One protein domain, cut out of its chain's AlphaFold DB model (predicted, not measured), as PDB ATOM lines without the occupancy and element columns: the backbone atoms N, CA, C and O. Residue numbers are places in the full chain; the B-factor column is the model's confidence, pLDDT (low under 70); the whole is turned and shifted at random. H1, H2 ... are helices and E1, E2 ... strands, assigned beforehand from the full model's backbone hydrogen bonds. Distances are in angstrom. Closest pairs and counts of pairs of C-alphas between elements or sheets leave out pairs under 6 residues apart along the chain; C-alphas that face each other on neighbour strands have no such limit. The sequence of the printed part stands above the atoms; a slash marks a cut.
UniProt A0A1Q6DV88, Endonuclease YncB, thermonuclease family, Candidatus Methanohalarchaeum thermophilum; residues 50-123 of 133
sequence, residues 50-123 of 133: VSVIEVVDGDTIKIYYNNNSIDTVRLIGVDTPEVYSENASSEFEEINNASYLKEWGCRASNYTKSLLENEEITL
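What this domain is: This is residues 50 to 123 of the 133 residues of the protein "Endonuclease YncB, thermonuclease family" of Candidatus Methanohalarchaeum thermophilum (UniProt A0A1Q6DV88). A small, strongly twisted sheet of four strands makes one end of a rod, and a single long helix, H1, runs along the rod, grazing the sheet with its residues 109 to 116 while its first residues reach well beyond the strands. A long loop, residues 75 to 97, leads from the sheet to the far end of the rod, where H1 begins. The printed part has 74 residues, with one named helix and four named strands in the order E1, E2, E3, H1, E4; the sheet runs E3, E2, E1, E4 and is antiparallel throughout. The class is mixed, helices and strands. The whole is only just compact, close to loose, with a radius of gyration of the C-alphas of 13.5 A, and spans 43 by 20 by 19 A.

Where its parts are: In the sheet, E1 is residues 50 to 55, 13.6 A from first to last C-alpha, and begins at C-alpha 50 at (12.090, -13.138, -30.153). E2, residues 60 to 64, measures 13.7 A, and E3, residues 70 to 74, 13.6 A. E4, residues 120 to 122, measures 7.2 A and ends at C-alpha 122 at (9.841, -7.208, -29.268). H1, residues 98 to 116, measures 26.4 A from C-alpha 98 at (37.550, -2.857, -10.152) to C-alpha 116.

How they stand to each other: E1, E2 and E3 form a meander, each strand the antiparallel neighbour of the one before, with hairpins E1 and E2, and E2 and E3. Between E3 and E2, at 153 degrees, N 73 and O 61 are 2.8 A apart, within hydrogen-bond range. Between E2 and E1, at 137 degrees, N 62 and O 54 are 2.8 A apart, also within range. The pairing of E1 is staggered: residues 50 to 51 pair with E4 and residues 51 to 55 with E2. Between the antiparallel neighbours E1 and E4, N 50 and O 121 are within range at 2.9 A. E3 and E4 are the edge strands, and E4 is apart from E2 and E3. H1 is on the sheet but only grazes it; its closest C-alphas to E1 are those of Lys 113 and Val 55, 6.0 A apart. E2 and H1 are near each other, with 6 pairs of C-alphas within 10 A. In H1, every O i to N i+4 pair is within hydrogen-bond range.

The domain as a whole: The two C-alphas farthest apart, those of Asn 67 and Glu 94, are 43.7 A apart, while the C-alphas of Val 50 and Leu 123 are 7.4 A apart. The printed part has no cut. The link from E3 to H1, 23 residues, is long, and the other three are tight. The mean pLDDT of the printed part is 92.2, and no printed residue is under 70.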
ATOM      1  N   VAL A  50      10.998 -12.186 -30.394       96.12
ATOM      2  CA  VAL A  50      12.090 -13.138 -30.153       96.12
ATOM      3  C   VAL A  50      12.072 -13.621 -28.706       96.12
ATOM      4  O   VAL A  50      11.587 -12.919 -27.820       96.12
ATOM      5  N   SER A  51      12.636 -14.799 -28.447       97.69
ATOM      6  CA  SER A  51      12.813 -15.299 -27.078       97.69
ATOM      7  C   SER A  51      14.206 -14.963 -26.564       97.69
ATOM      8  O   SER A  51      15.196 -15.234 -27.242       97.69
ATOM      9  N   VAL A  52      14.305 -14.427 -25.353       98.12
ATOM     10  CA  VAL A  52      15.593 -14.227 -24.683       98.12
ATOM     11  C   VAL A  52      16.041 -15.546 -24.067       98.12
ATOM     12  O   VAL A  52      15.345 -16.119 -23.231       98.12
ATOM     13  N   ILE A  53      17.213 -16.030 -24.473       97.94
ATOM     14  CA  ILE A  53      17.753 -17.325 -24.023       97.94
ATOM     15  C   ILE A  53      18.914 -17.184 -23.038       97.94
ATOM     16  O   ILE A  53      19.237 -18.139 -22.337       97.94
ATOM     17  N   GLU A  54      19.553 -16.015 -22.989       97.56
ATOM     18  CA  GLU A  54      20.654 -15.728 -22.071       97.56
ATOM     19  C   GLU A  54      20.771 -14.217 -21.862       97.56
ATOM     20  O   GLU A  54      20.670 -13.444 -22.814       97.56
ATOM     21  N   VAL A  55      21.035 -13.800 -20.627       97.31
ATOM     22  CA  VAL A  55      21.483 -12.437 -20.315       97.31
ATOM     23  C   VAL A  55      22.978 -12.497 -20.026       97.31
ATOM     24  O   VAL A  55      23.388 -13.127 -19.043       97.31
ATOM     25  N   VAL A  56      23.774 -11.879 -20.904       95.50
ATOM     26  CA  VAL A  56      25.244 -11.905 -20.853       95.50
ATOM     27  C   VAL A  56      25.739 -10.925 -19.791       95.50
ATOM     28  O   VAL A  56      26.481 -11.313 -18.892       95.50
ATOM     29  N   ASP A  57      25.241  -9.693 -19.832       95.31
ATOM     30  CA  ASP A  57      25.539  -8.626 -18.877       95.31
ATOM     31  C   ASP A  57      24.320  -7.681 -18.753       95.31
ATOM     32  O   ASP A  57      23.178  -8.112 -18.921       95.31
ATOM     33  N   GLY A  58      24.508  -6.435 -18.318       96.56
ATOM     34  CA  GLY A  58      23.399  -5.504 -18.109       96.56
ATOM     35  C   GLY A  58      22.783  -4.945 -19.398       96.56
ATOM     36  O   GLY A  58      21.582  -4.665 -19.391       96.56
ATOM     37  N   ASP A  59      23.548  -4.816 -20.483       96.19
ATOM     38  CA  ASP A  59      23.121  -4.257 -21.776       96.19
ATOM     39  C   ASP A  59      23.129  -5.270 -22.929       96.19
ATOM     40  O   ASP A  59      22.617  -4.965 -24.008       96.19
ATOM     41  N   THR A  60      23.635  -6.483 -22.702       96.00
ATOM     42  CA  THR A  60      23.780  -7.523 -23.723       96.00
ATOM     43  C   THR A  60      22.953  -8.771 -23.414       96.00
ATOM     44  O   THR A  60      23.043  -9.383 -22.343       96.00
ATOM     45  N   ILE A  61      22.182  -9.219 -24.405       97.19
ATOM     46  CA  ILE A  61      21.368 -10.440 -24.348       97.19
ATOM     47  C   ILE A  61      21.623 -11.336 -25.561       97.19
ATOM     48  O   ILE A  61      21.956 -10.858 -26.645       97.19
ATOM     49  N   LYS A  62      21.405 -12.646 -25.412       97.44
ATOM     50  CA  LYS A  62      21.259 -13.562 -26.548       97.44
ATOM     51  C   LYS A  62      19.800 -13.899 -26.761       97.44
ATOM     52  O   LYS A  62      19.066 -14.206 -25.818       97.44
ATOM     53  N   ILE A  63      19.412 -13.896 -28.024       97.25
ATOM     54  CA  ILE A  63      18.041 -14.128 -28.456       97.25
ATOM     55  C   ILE A  63      17.960 -15.322 -29.394       97.25
ATOM     56  O   ILE A  63      18.923 -15.681 -30.072       97.25
ATOM     57  N   TYR A  64      16.778 -15.915 -29.439       96.19
ATOM     58  CA  TYR A  64      16.409 -16.970 -30.356       96.19
ATOM     59  C   TYR A  64      15.251 -16.503 -31.229       96.19
ATOM     60  O   TYR A  64      14.173 -16.161 -30.735       96.19
ATOM     61  N   TYR A  65      15.489 -16.485 -32.535       94.38
ATOM     62  CA  TYR A  65      14.481 -16.158 -33.532       94.38
ATOM     63  C   TYR A  65      13.648 -17.391 -33.901       94.38
ATOM     64  O   TYR A  65      14.107 -18.533 -33.846       94.38
ATOM     65  N   ASN A  66      12.440 -17.146 -34.410       90.25
ATOM     66  CA  ASN A  66      11.523 -18.197 -34.869       90.25
ATOM     67  C   ASN A  66      12.060 -19.030 -36.048       90.25
ATOM     68  O   ASN A  66      11.624 -20.159 -36.249       90.25
ATOM     69  N   ASN A  67      13.020 -18.503 -36.814       89.25
ATOM     70  CA  ASN A  67      13.730 -19.220 -37.883       89.25
ATOM     71  C   ASN A  67      14.887 -20.100 -37.358       89.25
ATOM     72  O   ASN A  67      15.744 -20.525 -38.133       89.25
ATOM     73  N   ASN A  68      14.937 -20.326 -36.042       92.25
ATOM     74  CA  ASN A  68      15.943 -21.106 -35.334       92.25
ATOM     75  C   ASN A  68      17.364 -20.504 -35.313       92.25
ATOM     76  O   ASN A  68      18.300 -21.207 -34.924       92.25
ATOM     77  N   SER A  69      17.555 -19.231 -35.688       93.31
ATOM     78  CA  SER A  69      18.848 -18.549 -35.531       93.31
ATOM     79  C   SER A  69      19.016 -17.931 -34.143       93.31
ATOM     80  O   SER A  69      18.047 -17.457 -33.548       93.31
ATOM     81  N   ILE A  70      20.257 -17.909 -33.654       95.88
ATOM     82  CA  ILE A  70      20.656 -17.213 -32.426       95.88
ATOM     83  C   ILE A  70      21.418 -15.953 -32.810       95.88
ATOM     84  O   ILE A  70      22.236 -15.995 -33.730       95.88
ATOM     85  N   ASP A  71      21.185 -14.872 -32.075       94.50
ATOM     86  CA  ASP A  71      21.943 -13.634 -32.224       94.50
ATOM     87  C   ASP A  71      22.235 -12.996 -30.864       94.50
ATOM     88  O   ASP A  71      21.604 -13.333 -29.858       94.50
ATOM     89  N   THR A  72      23.214 -12.097 -30.836       95.25
ATOM     90  CA  THR A  72      23.568 -11.296 -29.659       95.25
ATOM     91  C   THR A  72      23.134  -9.858 -29.899       95.25
ATOM     92  O   THR A  72      23.507  -9.258 -30.902       95.25
ATOM     93  N   VAL A  73      22.345  -9.305 -28.982       94.00
ATOM     94  CA  VAL A  73      21.795  -7.949 -29.072       94.00
ATOM     95  C   VAL A  73      22.356  -7.106 -27.940       94.00
ATOM     96  O   VAL A  73      22.337  -7.537 -26.788       94.00
ATOM     97  N   ARG A  74      22.812  -5.899 -28.284       94.31
ATOM     98  CA  ARG A  74      23.269  -4.870 -27.348       94.31
ATOM     99  C   ARG A  74      22.309  -3.689 -27.351       94.31
ATOM    100  O   ARG A  74      21.789  -3.318 -28.407       94.31
ATOM    101  N   LEU A  75      22.078  -3.091 -26.189       92.81
ATOM    102  CA  LEU A  75      21.302  -1.859 -26.084       92.81
ATOM    103  C   LEU A  75      22.106  -0.670 -26.626       92.81
ATOM    104  O   LEU A  75      23.272  -0.479 -26.299       92.81
ATOM    105  N   ILE A  76      21.470   0.168 -27.444       90.75
ATOM    106  CA  ILE A  76      22.120   1.367 -27.984       90.75
ATOM    107  C   ILE A  76      22.215   2.444 -26.900       90.75
ATOM    108  O   ILE A  76      21.218   2.788 -26.262       90.75
ATOM    109  N   GLY A  77      23.414   3.006 -26.729       90.38
ATOM    110  CA  GLY A  77      23.675   4.115 -25.805       90.38
ATOM    111  C   GLY A  77      23.754   3.718 -24.329       90.38
ATOM    112  O   GLY A  77      23.785   4.597 -23.470       90.38
ATOM    113  N   VAL A  78      23.781   2.418 -24.032       92.06
ATOM    114  CA  VAL A  78      23.972   1.877 -22.684       92.06
ATOM    115  C   VAL A  78      25.163   0.932 -22.736       92.06
ATOM    116  O   VAL A  78      25.214   0.084 -23.615       92.06
ATOM    117  N   ASP A  79      26.094   1.090 -21.802       91.31
ATOM    118  CA  ASP A  79      27.246   0.207 -21.639       91.31
ATOM    119  C   ASP A  79      27.373  -0.115 -20.150       91.31
ATOM    120  O   ASP A  79      27.375   0.793 -19.306       91.31
ATOM    121  N   THR A  80      27.357  -1.401 -19.807       93.38
ATOM    122  CA  THR A  80      27.387  -1.846 -18.413       93.38
ATOM    123  C   THR A  80      28.702  -2.526 -18.078       93.38
ATOM    124  O   THR A  80      29.310  -3.154 -18.939       93.38
ATOM    125  N   PRO A  81      29.166  -2.442 -16.815       92.69
ATOM    126  CA  PRO A  81      30.353  -3.176 -16.435       92.69
ATOM    127  C   PRO A  81      30.181  -4.680 -16.653       92.69
ATOM    128  O   PRO A  81      29.218  -5.296 -16.187       92.69
ATOM    129  N   GLU A  82      31.173  -5.277 -17.291       88.81
ATOM    130  CA  GLU A  82      31.216  -6.686 -17.628       88.81
ATOM    131  C   GLU A  82      31.228  -7.577 -16.381       88.81
ATOM    132  O   GLU A  82      31.943  -7.334 -15.396       88.81
ATOM    133  N   VAL A  83      30.460  -8.670 -16.423       83.62
ATOM    134  CA  VAL A  83      30.341  -9.609 -15.294       83.62
ATOM    135  C   VAL A  83      31.227 -10.835 -15.451       83.62
ATOM    136  O   VAL A  83      31.584 -11.448 -14.442       83.62
ATOM    137  N   TYR A  84      31.648 -11.195 -16.658       79.31
ATOM    138  CA  TYR A  84      32.436 -12.414 -16.887       79.31
ATOM    139  C   TYR A  84      33.874 -12.152 -17.356       79.31
ATOM    140  O   TYR A  84      34.694 -13.068 -17.306       79.31
ATOM    141  N   SER A  85      34.204 -10.911 -17.711       80.00
ATOM    142  CA  SER A  85      35.540 -10.450 -18.103       80.00
ATOM    143  C   SER A  85      36.062  -9.351 -17.167       80.00
ATOM    144  O   SER A  85      35.362  -8.860 -16.275       80.00
ATOM    145  N   GLU A  86      37.343  -9.011 -17.321       79.56
ATOM    146  CA  GLU A  86      37.895  -7.803 -16.713       79.56
ATOM    147  C   GLU A  86      37.312  -6.575 -17.412       79.56
ATOM    148  O   GLU A  86      37.227  -6.534 -18.636       79.56
ATOM    149  N   ASN A  87      36.926  -5.583 -16.616       81.62
ATOM    150  CA  ASN A  87      36.490  -4.292 -17.130       81.62
ATOM    151  C   ASN A  87      37.725  -3.448 -17.425       81.62
ATOM    152  O   ASN A  87      38.593  -3.323 -16.550       81.62
ATOM    153  N   ALA A  88      37.799  -2.827 -18.600       75.19
ATOM    154  CA  ALA A  88      38.830  -1.833 -18.833       75.19
ATOM    155  C   ALA A  88      38.427  -0.560 -18.085       75.19
ATOM    156  O   ALA A  88      37.474   0.121 -18.439       75.19
ATOM    157  N   SER A  89      39.162  -0.197 -17.033       71.62
ATOM    158  CA  SER A  89      38.851   1.004 -16.242       71.62
ATOM    159  C   SER A  89      38.876   2.302 -17.063       71.62
ATOM    160  O   SER A  89      38.335   3.304 -16.624       71.62
ATOM    161  N   SER A  90      39.484   2.298 -18.254       77.00
ATOM    162  CA  SER A  90      39.423   3.411 -19.206       77.00
ATOM    163  C   SER A  90      38.061   3.591 -19.885       77.00
ATOM    164  O   SER A  90      37.823   4.665 -20.421       77.00
ATOM    165  N   GLU A  91      37.201   2.570 -19.900       80.31
ATOM    166  CA  GLU A  91      35.832   2.652 -20.444       80.31
ATOM    167  C   GLU A  91      34.907   3.427 -19.498       80.31
ATOM    168  O   GLU A  91      33.998   4.129 -19.936       80.31
ATOM    169  N   PHE A  92      35.189   3.369 -18.194       83.94
ATOM    170  CA  PHE A  92      34.415   4.035 -17.154       83.94
ATOM    171  C   PHE A  92      35.211   5.209 -16.591       83.94
ATOM    172  O   PHE A  92      35.936   5.072 -15.601       83.94
ATOM    173  N   GLU A  93      35.074   6.368 -17.241       82.00
ATOM    174  CA  GLU A  93      35.737   7.602 -16.820       82.00
ATOM    175  C   GLU A  93      35.570   7.826 -15.310       82.00
ATOM    176  O   GLU A  93      34.497   7.644 -14.736       82.00
ATOM    177  N   GLU A  94      36.672   8.193 -14.654       85.62
ATOM    178  CA  GLU A  94      36.737   8.490 -13.216       85.62
ATOM    179  C   GLU A  94      36.535   7.289 -12.260       85.62
ATOM    180  O   GLU A  94      36.744   7.438 -11.051       85.62
ATOM    181  N   ILE A  95      36.241   6.076 -12.754       84.88
ATOM    182  CA  ILE A  95      36.049   4.872 -11.925       84.88
ATOM    183  C   ILE A  95      37.227   3.899 -12.075       84.88
ATOM    184  O   ILE A  95      37.236   2.987 -12.895       84.88
ATOM    185  N   ASN A  96      38.204   4.010 -11.173       83.44
ATOM    186  CA  ASN A  96      39.379   3.121 -11.139       83.44
ATOM    187  C   ASN A  96      39.249   1.947 -10.147       83.44
ATOM    188  O   ASN A  96      40.237   1.294  -9.811       83.44
ATOM    189  N   ASN A  97      38.049   1.694  -9.618       88.38
ATOM    190  CA  ASN A  97      37.815   0.648  -8.623       88.38
ATOM    191  C   ASN A  97      37.177  -0.590  -9.269       88.38
ATOM    192  O   ASN A  97      35.964  -0.650  -9.464       88.38
ATOM    193  N   ALA A  98      37.996  -1.608  -9.535       86.00
ATOM    194  CA  ALA A  98      37.550  -2.857 -10.152       86.00
ATOM    195  C   ALA A  98      36.471  -3.594  -9.335       86.00
ATOM    196  O   ALA A  98      35.554  -4.177  -9.909       86.00
ATOM    197  N   SER A  99      36.536  -3.557  -7.998       89.69
ATOM    198  CA  SER A  99      35.509  -4.179  -7.149       89.69
ATOM    199  C   SER A  99      34.168  -3.457  -7.256       89.69
ATOM    200  O   SER A  99      33.129  -4.111  -7.277       89.69
ATOM    201  N   TYR A 100      34.191  -2.128  -7.374       91.44
ATOM    202  CA  TYR A 100      32.992  -1.321  -7.587       91.44
ATOM    203  C   TYR A 100      32.361  -1.610  -8.953       91.44
ATOM    204  O   TYR A 100      31.166  -1.886  -9.021       91.44
ATOM    205  N   LEU A 101      33.163  -1.637 -10.025       92.12
ATOM    206  CA  LEU A 101      32.689  -2.008 -11.364       92.12
ATOM    207  C   LEU A 101      32.070  -3.408 -11.364       92.12
ATOM    208  O   LEU A 101      30.956  -3.590 -11.843       92.12
ATOM    209  N   LYS A 102      32.725  -4.379 -10.719       91.31
ATOM    210  CA  LYS A 102      32.197  -5.740 -10.591       91.31
ATOM    211  C   LYS A 102      30.857  -5.793  -9.860       91.31
ATOM    212  O   LYS A 102      29.959  -6.527 -10.267       91.31
ATOM    213  N   GLU A 103      30.723  -5.053  -8.762       94.06
ATOM    214  CA  GLU A 103      29.483  -4.995  -7.987       94.06
ATOM    215  C   GLU A 103      28.331  -4.425  -8.822       94.06
ATOM    216  O   GLU A 103      27.238  -4.995  -8.837       94.06
ATOM    217  N   TRP A 104      28.578  -3.330  -9.541       95.25
ATOM    218  CA  TRP A 104      27.564  -2.687 -10.373       95.25
ATOM    219  C   TRP A 104      27.229  -3.469 -11.637       95.25
ATOM    220  O   TRP A 104      26.048  -3.555 -11.964       95.25
ATOM    221  N   GLY A 105      28.206  -4.127 -12.264       95.12
ATOM    222  CA  GLY A 105      27.961  -5.079 -13.347       95.12
ATOM    223  C   GLY A 105      27.011  -6.187 -12.897       95.12
ATOM    224  O   GLY A 105      25.952  -6.385 -13.484       95.12
ATOM    225  N   CYS A 106      27.296  -6.829 -11.755       96.25
ATOM    226  CA  CYS A 106      26.409  -7.850 -11.186       96.25
ATOM    227  C   CYS A 106      24.991  -7.321 -10.914       96.25
ATOM    228  O   CYS A 106      24.012  -8.036 -11.130       96.25
ATOM    229  N   ARG A 107      24.855  -6.082 -10.422       97.88
ATOM    230  CA  ARG A 107      23.542  -5.458 -10.188       97.88
ATOM    231  C   ARG A 107      22.787  -5.220 -11.490       97.88
ATOM    232  O   ARG A 107      21.610  -5.568 -11.551       97.88
ATOM    233  N   ALA A 108      23.456  -4.672 -12.501       97.62
ATOM    234  CA  ALA A 108      22.871  -4.423 -13.812       97.62
ATOM    235  C   ALA A 108      22.403  -5.735 -14.456       97.62
ATOM    236  O   ALA A 108      21.230  -5.865 -14.797       97.62
ATOM    237  N   SER A 109      23.255  -6.763 -14.493       97.44
ATOM    238  CA  SER A 109      22.882  -8.063 -15.061       97.44
ATOM    239  C   SER A 109      21.748  -8.743 -14.299       97.44
ATOM    240  O   SER A 109      20.878  -9.349 -14.915       97.44
ATOM    241  N   ASN A 110      21.714  -8.653 -12.964       98.25
ATOM    242  CA  ASN A 110      20.609  -9.213 -12.179       98.25
ATOM    243  C   ASN A 110      19.286  -8.490 -12.449       98.25
ATOM    244  O   ASN A 110      18.239  -9.133 -12.494       98.25
ATOM    245  N   TYR A 111      19.331  -7.169 -12.636       98.31
ATOM    246  CA  TYR A 111      18.156  -6.399 -13.023       98.31
ATOM    247  C   TYR A 111      17.649  -6.831 -14.402       98.31
ATOM    248  O   TYR A 111      16.482  -7.200 -14.527       98.31
ATOM    249  N   THR A 112      18.531  -6.909 -15.400       98.12
ATOM    250  CA  THR A 112      18.179  -7.355 -16.756       98.12
ATOM    251  C   THR A 112      17.645  -8.790 -16.760       98.12
ATOM    252  O   THR A 112      16.597  -9.048 -17.348       98.12
ATOM    253  N   LYS A 113      18.270  -9.710 -16.009       98.38
ATOM    254  CA  LYS A 113      17.765 -11.083 -15.811       98.38
ATOM    255  C   LYS A 113      16.354 -11.108 -15.246       98.38
ATOM    256  O   LYS A 113      15.505 -11.814 -15.773       98.38
ATOM    257  N   SER A 114      16.084 -10.302 -14.218       98.44
ATOM    258  CA  SER A 114      14.759 -10.252 -13.589       98.44
ATOM    259  C   SER A 114      13.641  -9.776 -14.520       98.44
ATOM    260  O   SER A 114      12.476 -10.054 -14.246       98.44
ATOM    261  N   LEU A 115      13.991  -9.052 -15.587       97.94
ATOM    262  CA  LEU A 115      13.043  -8.492 -16.543       97.94
ATOM    263  C   LEU A 115      12.903  -9.317 -17.819       97.94
ATOM    264  O   LEU A 115      11.818  -9.331 -18.387       97.94
ATOM    265  N   LEU A 116      13.996  -9.913 -18.303       98.12
ATOM    266  CA  LEU A 116      14.072 -10.426 -19.671       98.12
ATOM    267  C   LEU A 116      14.391 -11.918 -19.760       98.12
ATOM    268  O   LEU A 116      14.150 -12.511 -20.804       98.12
ATOM    269  N   GLU A 117      14.976 -12.548 -18.738       96.06
ATOM    270  CA  GLU A 117      15.464 -13.924 -18.880       96.06
ATOM    271  C   GLU A 117      14.306 -14.915 -19.094       96.06
ATOM    272  O   GLU A 117      13.440 -15.068 -18.236       96.06
ATOM    273  N   ASN A 118      14.336 -15.644 -20.217       97.31
ATOM    274  CA  ASN A 118      13.265 -16.531 -20.698       97.31
ATOM    275  C   ASN A 118      11.958 -15.828 -21.103       97.31
ATOM    276  O   ASN A 118      10.943 -16.504 -21.279       97.31
ATOM    277  N   GLU A 119      11.973 -14.509 -21.277       98.19
ATOM    278  CA  GLU A 119      10.817 -13.758 -21.759       98.19
ATOM    279  C   GLU A 119      10.788 -13.674 -23.291       98.19
ATOM    280  O   GLU A 119      11.810 -13.770 -23.983       98.19
ATOM    281  N   GLU A 120       9.586 -13.475 -23.824       97.44
ATOM    282  CA  GLU A 120       9.369 -13.124 -25.222       97.44
ATOM    283  C   GLU A 120       9.295 -11.598 -25.348       97.44
ATOM    284  O   GLU A 120       8.488 -10.940 -24.689       97.44
ATOM    285  N   ILE A 121      10.154 -11.023 -26.188       96.81
ATOM    286  CA  ILE A 121      10.314  -9.572 -26.313       96.81
ATOM    287  C   ILE A 121      10.136  -9.126 -27.757       96.81
ATOM    288  O   ILE A 121      10.330  -9.902 -28.687       96.81
ATOM    289  N   THR A 122       9.816  -7.848 -27.948       95.62
ATOM    290  CA  THR A 122       9.841  -7.208 -29.268       95.62
ATOM    291  C   THR A 122      11.102  -6.366 -29.407       95.62
ATOM    292  O   THR A 122      11.343  -5.479 -28.591       95.62
ATOM    293  N   LEU A 123      11.882  -6.607 -30.458       93.62
ATOM    294  CA  LEU A 123      13.039  -5.782 -30.790       93.62
ATOM    295  C   LEU A 123      12.603  -4.470 -31.452       93.62
ATOM    296  O   LEU A 123      11.850  -4.465 -32.430       93.62
TER     297      LEU A 123